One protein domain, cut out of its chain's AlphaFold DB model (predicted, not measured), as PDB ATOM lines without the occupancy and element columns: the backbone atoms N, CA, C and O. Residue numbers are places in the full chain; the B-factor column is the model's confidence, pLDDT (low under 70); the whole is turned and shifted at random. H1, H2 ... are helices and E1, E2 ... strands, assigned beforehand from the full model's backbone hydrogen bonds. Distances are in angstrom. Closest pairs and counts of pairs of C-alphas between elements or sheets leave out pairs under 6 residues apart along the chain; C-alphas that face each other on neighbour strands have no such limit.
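What this domain is: This is residues 3 to 108 of the 506 residues of an uncharacterized protein of Fischerella thermalis CCMEE 5205 (UniProt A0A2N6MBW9). A strongly twisted five-strand sheet has short helices H2, H3 and H4 gathered at its E4 end, with H1 packed on H4. Beyond the E2 and E1 end, residues 10 to 29 reach away as a long loop. The 106 printed residues, under half in named elements, hold four helices and five strands, E1 E2 H1 E3 E4 E5 H2 H3 H4; the class is mixed, helices and strands. The sheet, E2 E1 E3 E5 E4, is mixed: E1 and E3 are parallel, the other neighbours antiparallel. The whole is compact, with a radius of gyration of the C-alphas of 13.4 A, spanning 39 by 30 by 22 A.

Where its parts are: Find C-alpha 3 at (-39.486, -60.204, -39.465); there E1, residues 3 to 9, begins its 19.6 A. Look next for E2 at residues 30 to 33, E3 at 48 to 51, E4 at 69 to 74, 15.3 A, and E5 at 77 to 81, 13.5 A. The helices are H1, 37 to 41, H2, 85 to 92, 11.0 A, H3, 96 to 101, and H4, 103 to 107, ending at C-alpha 107, (-34.767, -52.711, -45.310).

How they stand to each other: Start at E1, whose pairing is staggered: N 5 and O 31 of hairpin partner E2 are 2.8 A apart, N 8 and O 49 of E3 2.9 A. Then N 50 of E3 and O 78 of E5 are within hydrogen-bond range at 2.9 A, and so are N 71 of E4 and O 79 of its hairpin partner E5, at 2.8 A. H3 stands at the sheet's level, only just, at a height of 3.7 A; its closest C-alphas to E4 are Gly 100 and Ser 73, 4.7 A. H4 is on the sheet at a height of 6.6 A, and H2 only grazes it with residues 85 to 90. H1 touches H4, closest at C-alphas Leu 37 and Phe 106, 4.7 A. Every O i to N i+4 pair is within hydrogen-bond range in H1, H2 and H4, and 1 of 2 in H3.

The domain as a whole: Look to Asn 21 and Pro 94 for the farthest C-alphas, 39.8 A apart. The links E1 to E2 and E3 to E4 are long. The printed part has no cut, and no printed residue is under 70 in pLDDT.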
ATOM      1  N   ILE A   3     -39.386 -61.273 -40.460       85.81
ATOM      2  CA  ILE A   3     -39.486 -60.204 -39.465       85.81
ATOM      3  C   ILE A   3     -40.890 -59.625 -39.563       85.81
ATOM      4  O   ILE A   3     -41.265 -59.147 -40.625       85.81
ATOM      5  N   GLU A   4     -41.623 -59.583 -38.457       89.25
ATOM      6  CA  GLU A   4     -42.859 -58.805 -38.346       89.25
ATOM      7  C   GLU A   4     -42.553 -57.511 -37.577       89.25
ATOM      8  O   GLU A   4     -42.215 -57.547 -36.392       89.25
ATOM      9  N   ALA A   5     -42.629 -56.360 -38.246       91.12
ATOM     10  CA  ALA A   5     -42.322 -55.063 -37.652       91.12
ATOM     11  C   ALA A   5     -43.588 -54.229 -37.428       91.12
ATOM     12  O   ALA A   5     -44.385 -54.021 -38.341       91.12
ATOM     13  N   LYS A   6     -43.756 -53.697 -36.215       94.25
ATOM     14  CA  LYS A   6     -44.897 -52.837 -35.846       94.25
ATOM     15  C   LYS A   6     -44.650 -51.387 -36.256       94.25
ATOM     16  O   LYS A   6     -43.523 -50.904 -36.168       94.25
ATOM     17  N   HIS A   7     -45.694 -50.648 -36.615       93.94
ATOM     18  CA  HIS A   7     -45.576 -49.227 -36.958       93.94
ATOM     19  C   HIS A   7     -46.050 -48.297 -35.840       93.94
ATOM     20  O   HIS A   7     -47.073 -48.544 -35.203       93.94
ATOM     21  N   PHE A   8     -45.342 -47.183 -35.646       92.75
ATOM     22  CA  PHE A   8     -45.711 -46.140 -34.687       92.75
ATOM     23  C   PHE A   8     -45.532 -44.729 -35.269       92.75
ATOM     24  O   PHE A   8     -44.770 -44.501 -36.214       92.75
ATOM     25  N   ASP A   9     -46.248 -43.766 -34.696       89.25
ATOM     26  CA  ASP A   9     -46.106 -42.344 -35.002       89.25
ATOM     27  C   ASP A   9     -44.994 -41.740 -34.131       89.25
ATOM     28  O   ASP A   9     -45.075 -41.749 -32.900       89.25
ATOM     29  N   THR A  10     -43.950 -41.199 -34.764       88.81
ATOM     30  CA  THR A  10     -42.779 -40.640 -34.060       88.81
ATOM     31  C   THR A  10     -43.085 -39.345 -33.305       88.81
ATOM     32  O   THR A  10     -42.424 -39.029 -32.316       88.81
ATOM     33  N   ARG A  11     -44.102 -38.586 -33.728       87.75
ATOM     34  CA  ARG A  11     -44.502 -37.324 -33.094       87.75
ATOM     35  C   ARG A  11     -45.385 -37.574 -31.880       87.75
ATOM     36  O   ARG A  11     -45.220 -36.888 -30.872       87.75
ATOM     37  N   LEU A  12     -46.317 -38.519 -31.990       87.88
ATOM     38  CA  LEU A  12     -47.237 -38.886 -30.909       87.88
ATOM     39  C   LEU A  12     -46.637 -39.915 -29.946       87.88
ATOM     40  O   LEU A  12     -47.122 -40.040 -28.823       87.88
ATOM     41  N   ASN A  13     -45.583 -40.619 -30.366       89.50
ATOM     42  CA  ASN A  13     -44.976 -41.734 -29.645       89.50
ATOM     43  C   ASN A  13     -46.005 -42.827 -29.299       89.50
ATOM     44  O   ASN A  13     -46.081 -43.299 -28.165       89.50
ATOM     45  N   GLN A  14     -46.837 -43.183 -30.281       90.12
ATOM     46  CA  GLN A  14     -47.945 -44.128 -30.138       90.12
ATOM     47  C   GLN A  14     -47.970 -45.112 -31.301       90.12
ATOM     48  O   GLN A  14     -47.690 -44.742 -32.442       90.12
ATOM     49  N   TRP A  15     -48.331 -46.359 -31.006       93.56
ATOM     50  CA  TRP A  15     -48.552 -47.382 -32.019       93.56
ATOM     51  C   TRP A  15     -49.685 -46.998 -32.978       93.56
ATOM     52  O   TRP A  15     -50.650 -46.340 -32.589       93.56
ATOM     53  N   ILE A  16     -49.563 -47.411 -34.238       91.06
ATOM     54  CA  ILE A  16     -50.579 -47.170 -35.265       91.06
ATOM     55  C   ILE A  16     -51.529 -48.365 -35.307       91.06
ATOM     56  O   ILE A  16     -51.100 -49.497 -35.521       91.06
ATOM     57  N   HIS A  17     -52.824 -48.095 -35.145       92.06
ATOM     58  CA  HIS A  17     -53.895 -49.088 -35.169       92.06
ATOM     59  C   HIS A  17     -54.771 -48.893 -36.409       92.06
ATOM     60  O   HIS A  17     -55.241 -47.789 -36.682       92.06
ATOM     61  N   THR A  18     -55.016 -49.969 -37.151       90.44
ATOM     62  CA  THR A  18     -55.793 -49.968 -38.404       90.44
ATOM     63  C   THR A  18     -57.295 -49.749 -38.192       90.44
ATOM     64  O   THR A  18     -57.979 -49.261 -39.088       90.44
ATOM     65  N   ASP A  19     -57.807 -50.044 -36.996       89.25
ATOM     66  CA  ASP A  19     -59.213 -49.882 -36.603       89.25
ATOM     67  C   ASP A  19     -59.485 -48.595 -35.798       89.25
ATOM     68  O   ASP A  19     -60.614 -48.362 -35.364       89.25
ATOM     69  N   ASN A  20     -58.465 -47.749 -35.604       80.88
ATOM     70  CA  ASN A  20     -58.488 -46.566 -34.735       80.88
ATOM     71  C   ASN A  20     -58.817 -46.851 -33.253       80.88
ATOM     72  O   ASN A  20     -59.177 -45.927 -32.521       80.88
ATOM     73  N   ASN A  21     -58.685 -48.097 -32.786       85.00
ATOM     74  CA  ASN A  21     -58.841 -48.459 -31.380       85.00
ATOM     75  C   ASN A  21     -57.463 -48.694 -30.730       85.00
ATOM     76  O   ASN A  21     -56.895 -49.776 -30.880       85.00
ATOM     77  N   PRO A  22     -56.938 -47.734 -29.945       80.38
ATOM     78  CA  PRO A  22     -55.594 -47.819 -29.364       80.38
ATOM     79  C   PRO A  22     -55.427 -48.931 -28.317       80.38
ATOM     80  O   PRO A  22     -54.315 -49.200 -27.870       80.38
ATOM     81  N   SER A  23     -56.520 -49.570 -27.897       83.81
ATOM     82  CA  SER A  23     -56.501 -50.669 -26.929       83.81
ATOM     83  C   SER A  23     -56.532 -52.051 -27.585       83.81
ATOM     84  O   SER A  23     -56.483 -53.048 -26.867       83.81
ATOM     85  N   ASN A  24     -56.665 -52.134 -28.914       87.75
ATOM     86  CA  ASN A  24     -56.732 -53.402 -29.633       87.75
ATOM     87  C   ASN A  24     -55.339 -53.804 -30.158       87.75
ATOM     88  O   ASN A  24     -54.884 -53.240 -31.152       87.75
ATOM     89  N   PRO A  25     -54.634 -54.762 -29.529       83.56
ATOM     90  CA  PRO A  25     -53.301 -55.167 -29.977       83.56
ATOM     91  C   PRO A  25     -53.321 -55.872 -31.341       83.56
ATOM     92  O   PRO A  25     -52.331 -55.822 -32.069       83.56
ATOM     93  N   ASP A  26     -54.445 -56.485 -31.715       88.00
ATOM     94  CA  ASP A  26     -54.575 -57.220 -32.975       88.00
ATOM     95  C   ASP A  26     -54.733 -56.282 -34.178       88.00
ATOM     96  O   ASP A  26     -54.518 -56.693 -35.316       88.00
ATOM     97  N   SER A  27     -55.075 -55.010 -33.946       90.75
ATOM     98  CA  SER A  27     -55.208 -54.015 -35.012       90.75
ATOM     99  C   SER A  27     -53.921 -53.256 -35.317       90.75
ATOM    100  O   SER A  27     -53.941 -52.367 -36.174       90.75
ATOM    101  N   LEU A  28     -52.812 -53.585 -34.644       92.00
ATOM    102  CA  LEU A  28     -51.516 -52.962 -34.894       92.00
ATOM    103  C   LEU A  28     -51.136 -53.082 -36.369       92.00
ATOM    104  O   LEU A  28     -51.127 -54.172 -36.940       92.00
ATOM    105  N   LEU A  29     -50.788 -51.948 -36.975       91.50
ATOM    106  CA  LEU A  29     -50.230 -51.938 -38.316       91.50
ATOM    107  C   LEU A  29     -48.865 -52.626 -38.274       91.50
ATOM    108  O   LEU A  29     -47.951 -52.177 -37.574       91.50
ATOM    109  N   LYS A  30     -48.749 -53.707 -39.037       90.88
ATOM    110  CA  LYS A  30     -47.565 -54.552 -39.127       90.88
ATOM    111  C   LYS A  30     -47.097 -54.628 -40.574       90.88
ATOM    112  O   LYS A  30     -47.909 -54.566 -41.494       90.88
ATOM    113  N   GLU A  31     -45.794 -54.766 -40.750       88.62
ATOM    114  CA  GLU A  31     -45.157 -55.028 -42.033       88.62
ATOM    115  C   GLU A  31     -44.234 -56.234 -41.891       88.62
ATOM    116  O   GLU A  31     -43.412 -56.288 -40.972       88.62
ATOM    117  N   GLU A  32     -44.365 -57.182 -42.812       89.12
ATOM    118  CA  GLU A  32     -43.461 -58.318 -42.909       89.12
ATOM    119  C   GLU A  32     -42.253 -57.968 -43.782       89.12
ATOM    120  O   GLU A  32     -42.379 -57.377 -44.856       89.12
ATOM    121  N   LEU A  33     -41.061 -58.325 -43.308       85.25
ATOM    122  CA  LEU A  33     -39.819 -58.237 -44.061       85.25
ATOM    123  C   LEU A  33     -39.174 -59.611 -44.148       85.25
ATOM    124  O   LEU A  33     -38.866 -60.250 -43.138       85.25
ATOM    125  N   THR A  34     -38.892 -60.013 -45.375       88.25
ATOM    126  CA  THR A  34     -38.314 -61.304 -45.738       88.25
ATOM    127  C   THR A  34     -37.203 -61.093 -46.747       88.25
ATOM    128  O   THR A  34     -37.117 -60.039 -47.393       88.25
ATOM    129  N   ASN A  35     -36.305 -62.074 -46.859       90.94
ATOM    130  CA  ASN A  35     -35.191 -62.033 -47.802       90.94
ATOM    131  C   ASN A  35     -34.457 -60.686 -47.728       90.94
ATOM    132  O   ASN A  35     -34.159 -60.049 -48.743       90.94
ATOM    133  N   SER A  36     -34.188 -60.228 -46.508       93.25
ATOM    134  CA  SER A  36     -33.579 -58.928 -46.256       93.25
ATOM    135  C   SER A  36     -32.262 -59.084 -45.505       93.25
ATOM    136  O   SER A  36     -32.057 -60.018 -44.730       93.25
ATOM    137  N   LEU A  37     -31.356 -58.125 -45.692       94.88
ATOM    138  CA  LEU A  37     -30.126 -58.092 -44.900       94.88
ATOM    139  C   LEU A  37     -30.410 -57.845 -43.418       94.88
ATOM    140  O   LEU A  37     -29.622 -58.266 -42.573       94.88
ATOM    141  N   LEU A  38     -31.522 -57.177 -43.099       94.50
ATOM    142  CA  LEU A  38     -31.945 -57.000 -41.717       94.50
ATOM    143  C   LEU A  38     -32.216 -58.354 -41.046       94.50
ATOM    144  O   LEU A  38     -31.684 -58.606 -39.969       94.50
ATOM    145  N   GLU A  39     -32.961 -59.235 -41.720       92.81
ATOM    146  CA  GLU A  39     -33.248 -60.603 -41.264       92.81
ATOM    147  C   GLU A  39     -31.964 -61.411 -41.072       92.81
ATOM    148  O   GLU A  39     -31.795 -62.084 -40.057       92.81
ATOM    149  N   TYR A  40     -31.031 -61.303 -42.020       94.00
ATOM    150  CA  TYR A  40     -29.771 -62.034 -41.962       94.00
ATOM    151  C   TYR A  40     -28.885 -61.622 -40.774       94.00
ATOM    152  O   TYR A  40     -28.340 -62.487 -40.088       94.00
ATOM    153  N   PHE A  41     -28.728 -60.318 -40.518       94.69
ATOM    154  CA  PHE A  41     -27.863 -59.838 -39.432       94.69
ATOM    155  C   PHE A  41     -28.508 -59.910 -38.047       94.69
ATOM    156  O   PHE A  41     -27.786 -59.984 -37.050       94.69
ATOM    157  N   PHE A  42     -29.837 -59.869 -37.972       93.81
ATOM    158  CA  PHE A  42     -30.579 -59.782 -36.716       93.81
ATOM    159  C   PHE A  42     -31.741 -60.782 -36.679       93.81
ATOM    160  O   PHE A  42     -32.908 -60.384 -36.604       93.81
ATOM    161  N   PRO A  43     -31.445 -62.093 -36.718       89.00
ATOM    162  CA  PRO A  43     -32.490 -63.095 -36.605       89.00
ATOM    163  C   PRO A  43     -33.156 -62.995 -35.227       89.00
ATOM    164  O   PRO A  43     -32.470 -62.895 -34.208       89.00
ATOM    165  N   ASN A  44     -34.486 -63.086 -35.188       87.12
ATOM    166  CA  ASN A  44     -35.304 -63.042 -33.964       87.12
ATOM    167  C   ASN A  44     -35.277 -61.715 -33.182       87.12
ATOM    168  O   ASN A  44     -35.550 -61.715 -31.983       87.12
ATOM    169  N   VAL A  45     -34.947 -60.595 -33.823       92.12
ATOM    170  CA  VAL A  45     -35.070 -59.274 -33.194       92.12
ATOM    171  C   VAL A  45     -36.442 -58.681 -33.496       92.12
ATOM    172  O   VAL A  45     -36.898 -58.699 -34.639       92.12
ATOM    173  N   GLU A  46     -37.090 -58.128 -32.470       92.06
ATOM    174  CA  GLU A  46     -38.313 -57.349 -32.647       92.06
ATOM    175  C   GLU A  46     -37.980 -55.944 -33.148       92.06
ATOM    176  O   GLU A  46     -37.252 -55.177 -32.508       92.06
ATOM    177  N   PHE A  47     -38.537 -55.603 -34.306       94.75
ATOM    178  CA  PHE A  47     -38.338 -54.314 -34.951       94.75
ATOM    179  C   PHE A  47     -39.620 -53.492 -34.974       94.75
ATOM    180  O   PHE A  47     -40.738 -54.008 -34.927       94.75
ATOM    181  N   SER A  48     -39.450 -52.186 -35.123       95.12
ATOM    182  CA  SER A  48     -40.554 -51.276 -35.388       95.12
ATOM    183  C   SER A  48     -40.168 -50.186 -36.382       95.12
ATOM    184  O   SER A  48     -38.998 -49.821 -36.541       95.12
ATOM    185  N   PHE A  49     -41.180 -49.656 -37.064       94.31
ATOM    186  CA  PHE A  49     -41.046 -48.563 -38.012       94.31
ATOM    187  C   PHE A  49     -41.728 -47.302 -37.505       94.31
ATOM    188  O   PHE A  49     -42.950 -47.244 -37.363       94.31
ATOM    189  N   GLY A  50     -40.920 -46.269 -37.302       91.88
ATOM    190  CA  GLY A  50     -41.394 -44.906 -37.135       91.88
ATOM    191  C   GLY A  50     -41.532 -44.221 -38.491       91.88
ATOM    192  O   GLY A  50     -40.699 -44.411 -39.384       91.88
ATOM    193  N   HIS A  51     -42.561 -43.391 -38.640       82.75
ATOM    194  CA  HIS A  51     -42.725 -42.530 -39.813       82.75
ATOM    195  C   HIS A  51     -42.405 -41.078 -39.475       82.75
ATOM    196  O   HIS A  51     -42.861 -40.547 -38.459       82.75
ATOM    197  N   MET A  52     -41.608 -40.447 -40.333       83.06
ATOM    198  CA  MET A  52     -41.261 -39.031 -40.262       83.06
ATOM    199  C   MET A  52     -42.081 -38.235 -41.282       83.06
ATOM    200  O   MET A  52     -42.142 -38.610 -42.454       83.06
ATOM    201  N   ASP A  53     -42.654 -37.113 -40.852       80.44
ATOM    202  CA  ASP A  53     -43.270 -36.116 -41.729       80.44
ATOM    203  C   ASP A  53     -42.470 -34.802 -41.731       80.44
ATOM    204  O   ASP A  53     -41.499 -34.638 -40.990       80.44
ATOM    205  N   GLU A  54     -42.884 -33.847 -42.563       81.38
ATOM    206  CA  GLU A  54     -42.227 -32.537 -42.705       81.38
ATOM    207  C   GLU A  54     -42.227 -31.691 -41.417       81.38
ATOM    208  O   GLU A  54     -41.523 -30.687 -41.338       81.38
ATOM    209  N   LYS A  55     -43.026 -32.064 -40.409       85.06
ATOM    210  CA  LYS A  55     -43.164 -31.354 -39.130       85.06
ATOM    211  C   LYS A  55     -42.435 -32.055 -37.983       85.06
ATOM    212  O   LYS A  55     -42.449 -31.536 -36.864       85.06
ATOM    213  N   ALA A  56     -41.841 -33.219 -38.225       84.31
ATOM    214  CA  ALA A  56     -41.093 -33.950 -37.218       84.31
ATOM    215  C   ALA A  56     -39.815 -33.197 -36.817       84.31
ATOM    216  O   ALA A  56     -39.102 -32.628 -37.643       84.31
ATOM    217  N   THR A  57     -39.509 -33.216 -35.524       86.56
ATOM    218  CA  THR A  57     -38.292 -32.623 -34.952       86.56
ATOM    219  C   THR A  57     -37.281 -33.706 -34.589       86.56
ATOM    220  O   THR A  57     -37.656 -34.832 -34.269       86.56
ATOM    221  N   ALA A  58     -35.991 -33.363 -34.569       85.94
ATOM    222  CA  ALA A  58     -34.922 -34.315 -34.253       85.94
ATOM    223  C   ALA A  58     -35.089 -35.011 -32.888       85.94
ATOM    224  O   ALA A  58     -34.705 -36.169 -32.744       85.94
ATOM    225  N   ASP A  59     -35.670 -34.336 -31.892       85.19
ATOM    226  CA  ASP A  59     -35.921 -34.937 -30.579       85.19
ATOM    227  C   ASP A  59     -37.094 -35.921 -30.599       85.19
ATOM    228  O   ASP A  59     -37.022 -36.957 -29.944       85.19
ATOM    229  N   GLN A  60     -38.126 -35.671 -31.411       86.06
ATOM    230  CA  GLN A  60     -39.224 -36.626 -31.601       86.06
ATOM    231  C   GLN A  60     -38.739 -37.927 -32.247       86.06
ATOM    232  O   GLN A  60     -39.214 -38.999 -31.888       86.06
ATOM    233  N   LEU A  61     -37.723 -37.865 -33.113       85.56
ATOM    234  CA  LEU A  61     -37.137 -39.064 -33.724       85.56
ATOM    235  C   LEU A  61     -36.390 -39.958 -32.721       85.56
ATOM    236  O   LEU A  61     -36.066 -41.098 -33.047       85.56
ATOM    237  N   LYS A  62     -36.093 -39.470 -31.511       84.19
ATOM    238  CA  LYS A  62     -35.451 -40.265 -30.452       84.19
ATOM    239  C   LYS A  62     -36.462 -41.018 -29.586       84.19
ATOM    240  O   LYS A  62     -36.052 -41.878 -28.808       84.19
ATOM    241  N   ASN A  63     -37.747 -40.684 -29.691       83.44
ATOM    242  CA  ASN A  63     -38.799 -41.299 -28.897       83.44
ATOM    243  C   ASN A  63     -39.226 -42.637 -29.510       83.44
ATOM    244  O   ASN A  63     -39.314 -42.775 -30.729       83.44
ATOM    245  N   HIS A  64     -39.501 -43.609 -28.645       93.44
ATOM    246  CA  HIS A  64     -40.088 -44.890 -29.018       93.44
ATOM    247  C   HIS A  64     -41.006 -45.384 -27.883       93.44
ATOM    248  O   HIS A  64     -40.612 -45.242 -26.718       93.44
ATOM    249  N   PRO A  65     -42.178 -45.994 -28.165       90.19
ATOM    250  CA  PRO A  65     -43.115 -46.461 -27.132       90.19
ATOM    251  C   PRO A  65     -42.498 -47.432 -26.112       90.19
ATOM    252  O   PRO A  65     -42.816 -47.379 -24.928       90.19
ATOM    253  N   GLU A  66     -41.574 -48.278 -26.566       91.44
ATOM    254  CA  GLU A  66     -40.870 -49.289 -25.752       91.44
ATOM    255  C   GLU A  66     -39.387 -48.941 -25.503       91.44
ATOM    256  O   GLU A  66     -38.603 -49.777 -25.072       91.44
ATOM    257  N   GLY A  67     -38.955 -47.710 -25.806       91.62
ATOM    258  CA  GLY A  67     -37.571 -47.273 -25.558       91.62
ATOM    259  C   GLY A  67     -36.498 -47.806 -26.524       91.62
ATOM    260  O   GLY A  67     -35.310 -47.564 -26.289       91.62
ATOM    261  N   HIS A  68     -36.886 -48.478 -27.616       95.44
ATOM    262  CA  HIS A  68     -35.987 -48.866 -28.708       95.44
ATOM    263  C   HIS A  68     -35.243 -47.665 -29.311       95.44
ATOM    264  O   HIS A  68     -35.703 -46.522 -29.275       95.44
ATOM    265  N   LYS A  69     -34.070 -47.932 -29.887       94.69
ATOM    266  CA  LYS A  69     -33.187 -46.928 -30.484       94.69
ATOM    267  C   LYS A  69     -33.315 -46.923 -32.000       94.69
ATOM    268  O   LYS A  69     -33.447 -47.972 -32.620       94.69
ATOM    269  N   LEU A  70     -33.202 -45.733 -32.589       93.94
ATOM    270  CA  LEU A  70     -33.116 -45.563 -34.036       93.94
ATOM    271  C   LEU A  70     -31.821 -46.202 -34.561       93.94
ATOM    272  O   LEU A  70     -30.720 -45.776 -34.203       93.94
ATOM    273  N   LEU A  71     -31.962 -47.202 -35.429       94.38
ATOM    274  CA  LEU A  71     -30.845 -47.932 -36.021       94.38
ATOM    275  C   LEU A  71     -30.490 -47.416 -37.416       94.38
ATOM    276  O   LEU A  71     -29.327 -47.136 -37.695       94.38
ATOM    277  N   LEU A  72     -31.488 -47.319 -38.296       93.56
ATOM    278  CA  LEU A  72     -31.331 -47.031 -39.725       93.56
ATOM    279  C   LEU A  72     -32.490 -46.162 -40.219       93.56
ATOM    280  O   LEU A  72     -33.576 -46.175 -39.640       93.56
ATOM    281  N   SER A  73     -32.295 -45.461 -41.334       90.25
ATOM    282  CA  SER A  73     -33.382 -44.750 -42.015       90.25
ATOM    283  C   SER A  73     -33.366 -44.976 -43.522       90.25
ATOM    284  O   SER A  73     -32.310 -45.074 -44.143       90.25
ATOM    285  N   SER A  74     -34.549 -45.002 -44.130       88.06
ATOM    286  CA  SER A  74     -34.744 -45.025 -45.578       88.06
ATOM    287  C   SER A  74     -35.847 -44.040 -45.953       88.06
ATOM    288  O   SER A  74     -37.035 -44.334 -45.810       88.06
ATOM    289  N   LYS A  75     -35.455 -42.863 -46.459       85.38
ATOM    290  CA  LYS A  75     -36.362 -41.725 -46.688       85.38
ATOM    291  C   LYS A  75     -37.095 -41.354 -45.386       85.38
ATOM    292  O   LYS A  75     -36.437 -41.073 -44.392       85.38
ATOM    293  N   SER A  76     -38.425 -41.368 -45.382       84.38
ATOM    294  CA  SER A  76     -39.271 -41.080 -44.217       84.38
ATOM    295  C   SER A  76     -39.455 -42.265 -43.263       84.38
ATOM    296  O   SER A  76     -40.069 -42.097 -42.212       84.38
ATOM    297  N   ARG A  77     -38.946 -43.455 -43.609       86.94
ATOM    298  CA  ARG A  77     -39.110 -44.676 -42.817       86.94
ATOM    299  C   ARG A  77     -37.903 -44.892 -41.909       86.94
ATOM    300  O   ARG A  77     -36.772 -44.987 -42.390       86.94
ATOM    301  N   LEU A  78     -38.148 -44.977 -40.608       92.44
ATOM    302  CA  LEU A  78     -37.136 -45.046 -39.555       92.44
ATOM    303  C   LEU A  78     -37.228 -46.394 -38.834       92.44
ATOM    304  O   LEU A  78     -38.293 -46.738 -38.334       92.44
ATOM    305  N   LEU A  79     -36.137 -47.159 -38.793       94.81
ATOM    306  CA  LEU A  79     -36.090 -48.479 -38.156       94.81
ATOM    307  C   LEU A  79     -35.616 -48.361 -36.705       94.81
ATOM    308  O   LEU A  79     -34.512 -47.863 -36.468       94.81
ATOM    309  N   TYR A  80     -36.386 -48.905 -35.766       96.12
ATOM    310  CA  TYR A  80     -36.037 -48.965 -34.347       96.12
ATOM    311  C   TYR A  80     -35.932 -50.413 -33.863       96.12
ATOM    312  O   TYR A  80     -36.676 -51.280 -34.321       96.12
ATOM    313  N   ALA A  81     -35.008 -50.663 -32.934       95.88
ATOM    314  CA  ALA A  81     -34.866 -51.947 -32.240       95.88
ATOM    315  C   ALA A  81     -34.189 -51.774 -30.863       95.88
ATOM    316  O   ALA A  81     -33.759 -50.658 -30.531       95.88
ATOM    317  N   PRO A  82     -34.070 -52.845 -30.057       96.12
ATOM    318  CA  PRO A  82     -33.316 -52.830 -28.807       96.12
ATOM    319  C   PRO A  82     -31.896 -52.260 -28.954       96.12
ATOM    320  O   PRO A  82     -31.255 -52.362 -30.003       96.12
ATOM    321  N   GLU A  83     -31.390 -51.639 -27.885       95.31
ATOM    322  CA  GLU A  83     -30.107 -50.918 -27.894       95.31
ATOM    323  C   GLU A  83     -28.911 -51.820 -28.240       95.31
ATOM    324  O   GLU A  83     -27.982 -51.371 -28.908       95.31
ATOM    325  N   GLU A  84     -28.961 -53.104 -27.881       95.06
ATOM    326  CA  GLU A  84     -27.944 -54.106 -28.232       95.06
ATOM    327  C   GLU A  84     -27.682 -54.231 -29.741       95.06
ATOM    328  O   GLU A  84     -26.548 -54.481 -30.158       95.06
ATOM    329  N   CYS A  85     -28.681 -53.973 -30.592       95.25
ATOM    330  CA  CYS A  85     -28.509 -54.027 -32.043       95.25
ATOM    331  C   CYS A  85     -27.552 -52.941 -32.563       95.25
ATOM    332  O   CYS A  85     -26.954 -53.104 -33.634       95.25
ATOM    333  N   LEU A  86     -27.361 -51.846 -31.811       92.69
ATOM    334  CA  LEU A  86     -26.434 -50.779 -32.186       92.69
ATOM    335  C   LEU A  86     -24.986 -51.253 -32.254       92.69
ATOM    336  O   LEU A  86     -24.218 -50.650 -33.003       92.69
ATOM    337  N   GLU A  87     -24.595 -52.305 -31.531       92.94
ATOM    338  CA  GLU A  87     -23.230 -52.830 -31.607       92.94
ATOM    339  C   GLU A  87     -22.926 -53.326 -33.028       92.94
ATOM    340  O   GLU A  87     -21.978 -52.865 -33.669       92.94
ATOM    341  N   THR A  88     -23.775 -54.202 -33.563       93.19
ATOM    342  CA  THR A  88     -23.637 -54.738 -34.923       93.19
ATOM    343  C   THR A  88     -23.853 -53.652 -35.978       93.19
ATOM    344  O   THR A  88     -23.065 -53.550 -36.919       93.19
ATOM    345  N   ILE A  89     -24.851 -52.772 -35.804       93.12
ATOM    346  CA  ILE A  89     -25.061 -51.636 -36.718       93.12
ATOM    347  C   ILE A  89     -23.844 -50.712 -36.747       93.12
ATOM    348  O   ILE A  89     -23.496 -50.221 -37.812       93.12
ATOM    349  N   SER A  90     -23.160 -50.488 -35.624       89.81
ATOM    350  CA  SER A  90     -21.960 -49.643 -35.588       89.81
ATOM    351  C   SER A  90     -20.747 -50.315 -36.236       89.81
ATOM    352  O   SER A  90     -19.854 -49.614 -36.702       89.81
ATOM    353  N   LYS A  91     -20.710 -51.652 -36.315       90.12
ATOM    354  CA  LYS A  91     -19.692 -52.378 -37.093       90.12
ATOM    355  C   LYS A  91     -19.947 -52.267 -38.601       90.12
ATOM    356  O   LYS A  91     -18.998 -52.090 -39.356       90.12
ATOM    357  N   LEU A  92     -21.211 -52.336 -39.025       90.94
ATOM    358  CA  LEU A  92     -21.626 -52.225 -40.432       90.94
ATOM    359  C   LEU A  92     -21.584 -50.774 -40.942       90.94
ATOM    360  O   LEU A  92     -21.008 -50.490 -41.986       90.94
ATOM    361  N   CYS A  93     -22.166 -49.851 -40.179       90.06
ATOM    362  CA  CYS A  93     -22.285 -48.421 -40.460       90.06
ATOM    363  C   CYS A  93     -21.690 -47.605 -39.291       90.06
ATOM    364  O   CYS A  93     -22.446 -47.082 -38.455       90.06
ATOM    365  N   PRO A  94     -20.348 -47.482 -39.209       82.31
ATOM    366  CA  PRO A  94     -19.682 -46.775 -38.113       82.31
ATOM    367  C   PRO A  94     -20.057 -45.295 -38.026       82.31
ATOM    368  O   PRO A  94     -20.160 -44.743 -36.933       82.31
ATOM    369  N   ASP A  95     -20.290 -44.652 -39.172       82.19
ATOM    370  CA  ASP A  95     -20.742 -43.266 -39.230       82.19
ATOM    371  C   ASP A  95     -22.276 -43.214 -39.201       82.19
ATOM    372  O   ASP A  95     -22.964 -43.893 -39.966       82.19
ATOM    373  N   SER A  96     -22.827 -42.365 -38.337       80.38
ATOM    374  CA  SER A  96     -24.265 -42.092 -38.278       80.38
ATOM    375  C   SER A  96     -24.866 -41.686 -39.630       80.38
ATOM    376  O   SER A  96     -26.008 -42.048 -39.910       80.38
ATOM    377  N   LYS A  97     -24.107 -41.009 -40.508       85.50
ATOM    378  CA  LYS A  97     -24.591 -40.646 -41.851       85.50
ATOM    379  C   LYS A  97     -24.848 -41.877 -42.729       85.50
ATOM    380  O   LYS A  97     -25.796 -41.889 -43.512       85.50
ATOM    381  N   ASP A  98     -24.046 -42.931 -42.561       86.44
ATOM    382  CA  ASP A  98     -24.133 -44.162 -43.352       86.44
ATOM    383  C   ASP A  98     -25.435 -44.909 -43.033       86.44
ATOM    384  O   ASP A  98     -26.048 -45.512 -43.915       86.44
ATOM    385  N   ARG A  99     -25.916 -44.794 -41.789       88.81
ATOM    386  CA  ARG A  99     -27.192 -45.371 -41.337       88.81
ATOM    387  C   ARG A  99     -28.393 -44.796 -42.088       88.81
ATOM    388  O   ARG A  99     -29.376 -45.508 -42.296       88.81
ATOM    389  N   GLY A 100     -28.302 -43.539 -42.524       87.06
ATOM    390  CA  GLY A 100     -29.316 -42.908 -43.365       87.06
ATOM    391  C   GLY A 100     -29.077 -43.061 -44.863       87.06
ATOM    392  O   GLY A 100     -30.032 -43.239 -45.618       87.06
ATOM    393  N   ALA A 101     -27.819 -43.059 -45.306       86.81
ATOM    394  CA  ALA A 101     -27.477 -43.244 -46.715       86.81
ATOM    395  C   ALA A 101     -27.759 -44.675 -47.210       86.81
ATOM    396  O   ALA A 101     -28.165 -44.878 -48.357       86.81
ATOM    397  N   TYR A 102     -27.561 -45.672 -46.343       91.06
ATOM    398  CA  TYR A 102     -27.595 -47.085 -46.712       91.06
ATOM    399  C   TYR A 102     -28.702 -47.896 -46.038       91.06
ATOM    400  O   TYR A 102     -28.815 -49.085 -46.325       91.06
ATOM    401  N   GLY A 103     -29.572 -47.290 -45.222       91.19
ATOM    402  CA  GLY A 103     -30.664 -48.018 -44.561       91.19
ATOM    403  C   GLY A 103     -31.553 -48.794 -45.542       91.19
ATOM    404  O   GLY A 103     -31.937 -49.928 -45.271       91.19
ATOM    405  N   SER A 104     -31.778 -48.259 -46.747       91.06
ATOM    406  CA  SER A 104     -32.545 -48.941 -47.805       91.06
ATOM    407  C   SER A 104     -31.958 -50.283 -48.269       91.06
ATOM    408  O   SER A 104     -32.699 -51.094 -48.823       91.06
ATOM    409  N   ILE A 105     -30.660 -50.530 -48.048       94.50
ATOM    410  CA  ILE A 105     -29.974 -51.791 -48.380       94.50
ATOM    411  C   ILE A 105     -30.359 -52.897 -47.390       94.50
ATOM    412  O   ILE A 105     -30.502 -54.050 -47.790       94.50
ATOM    413  N   PHE A 106     -30.593 -52.540 -46.128       94.62
ATOM    414  CA  PHE A 106     -31.034 -53.473 -45.092       94.62
ATOM    415  C   PHE A 106     -32.532 -53.744 -45.162       94.62
ATOM    416  O   PHE A 106     -32.953 -54.883 -45.007       94.62
ATOM    417  N   LEU A 107     -33.309 -52.689 -45.423       90.88
ATOM    418  CA  LEU A 107     -34.767 -52.711 -45.310       90.88
ATOM    419  C   LEU A 107     -35.494 -53.255 -46.539       90.88
ATOM    420  O   LEU A 107     -36.630 -53.686 -46.422       90.88
ATOM    421  N   GLY A 108     -34.903 -53.182 -47.734       87.69
ATOM    422  CA  GLY A 108     -35.602 -53.671 -48.925       87.69
ATOM    423  C   GLY A 108     -35.504 -55.191 -49.058       87.69
ATOM    424  O   GLY A 108     -34.388 -55.701 -49.128       87.69
TER     425      GLY A 108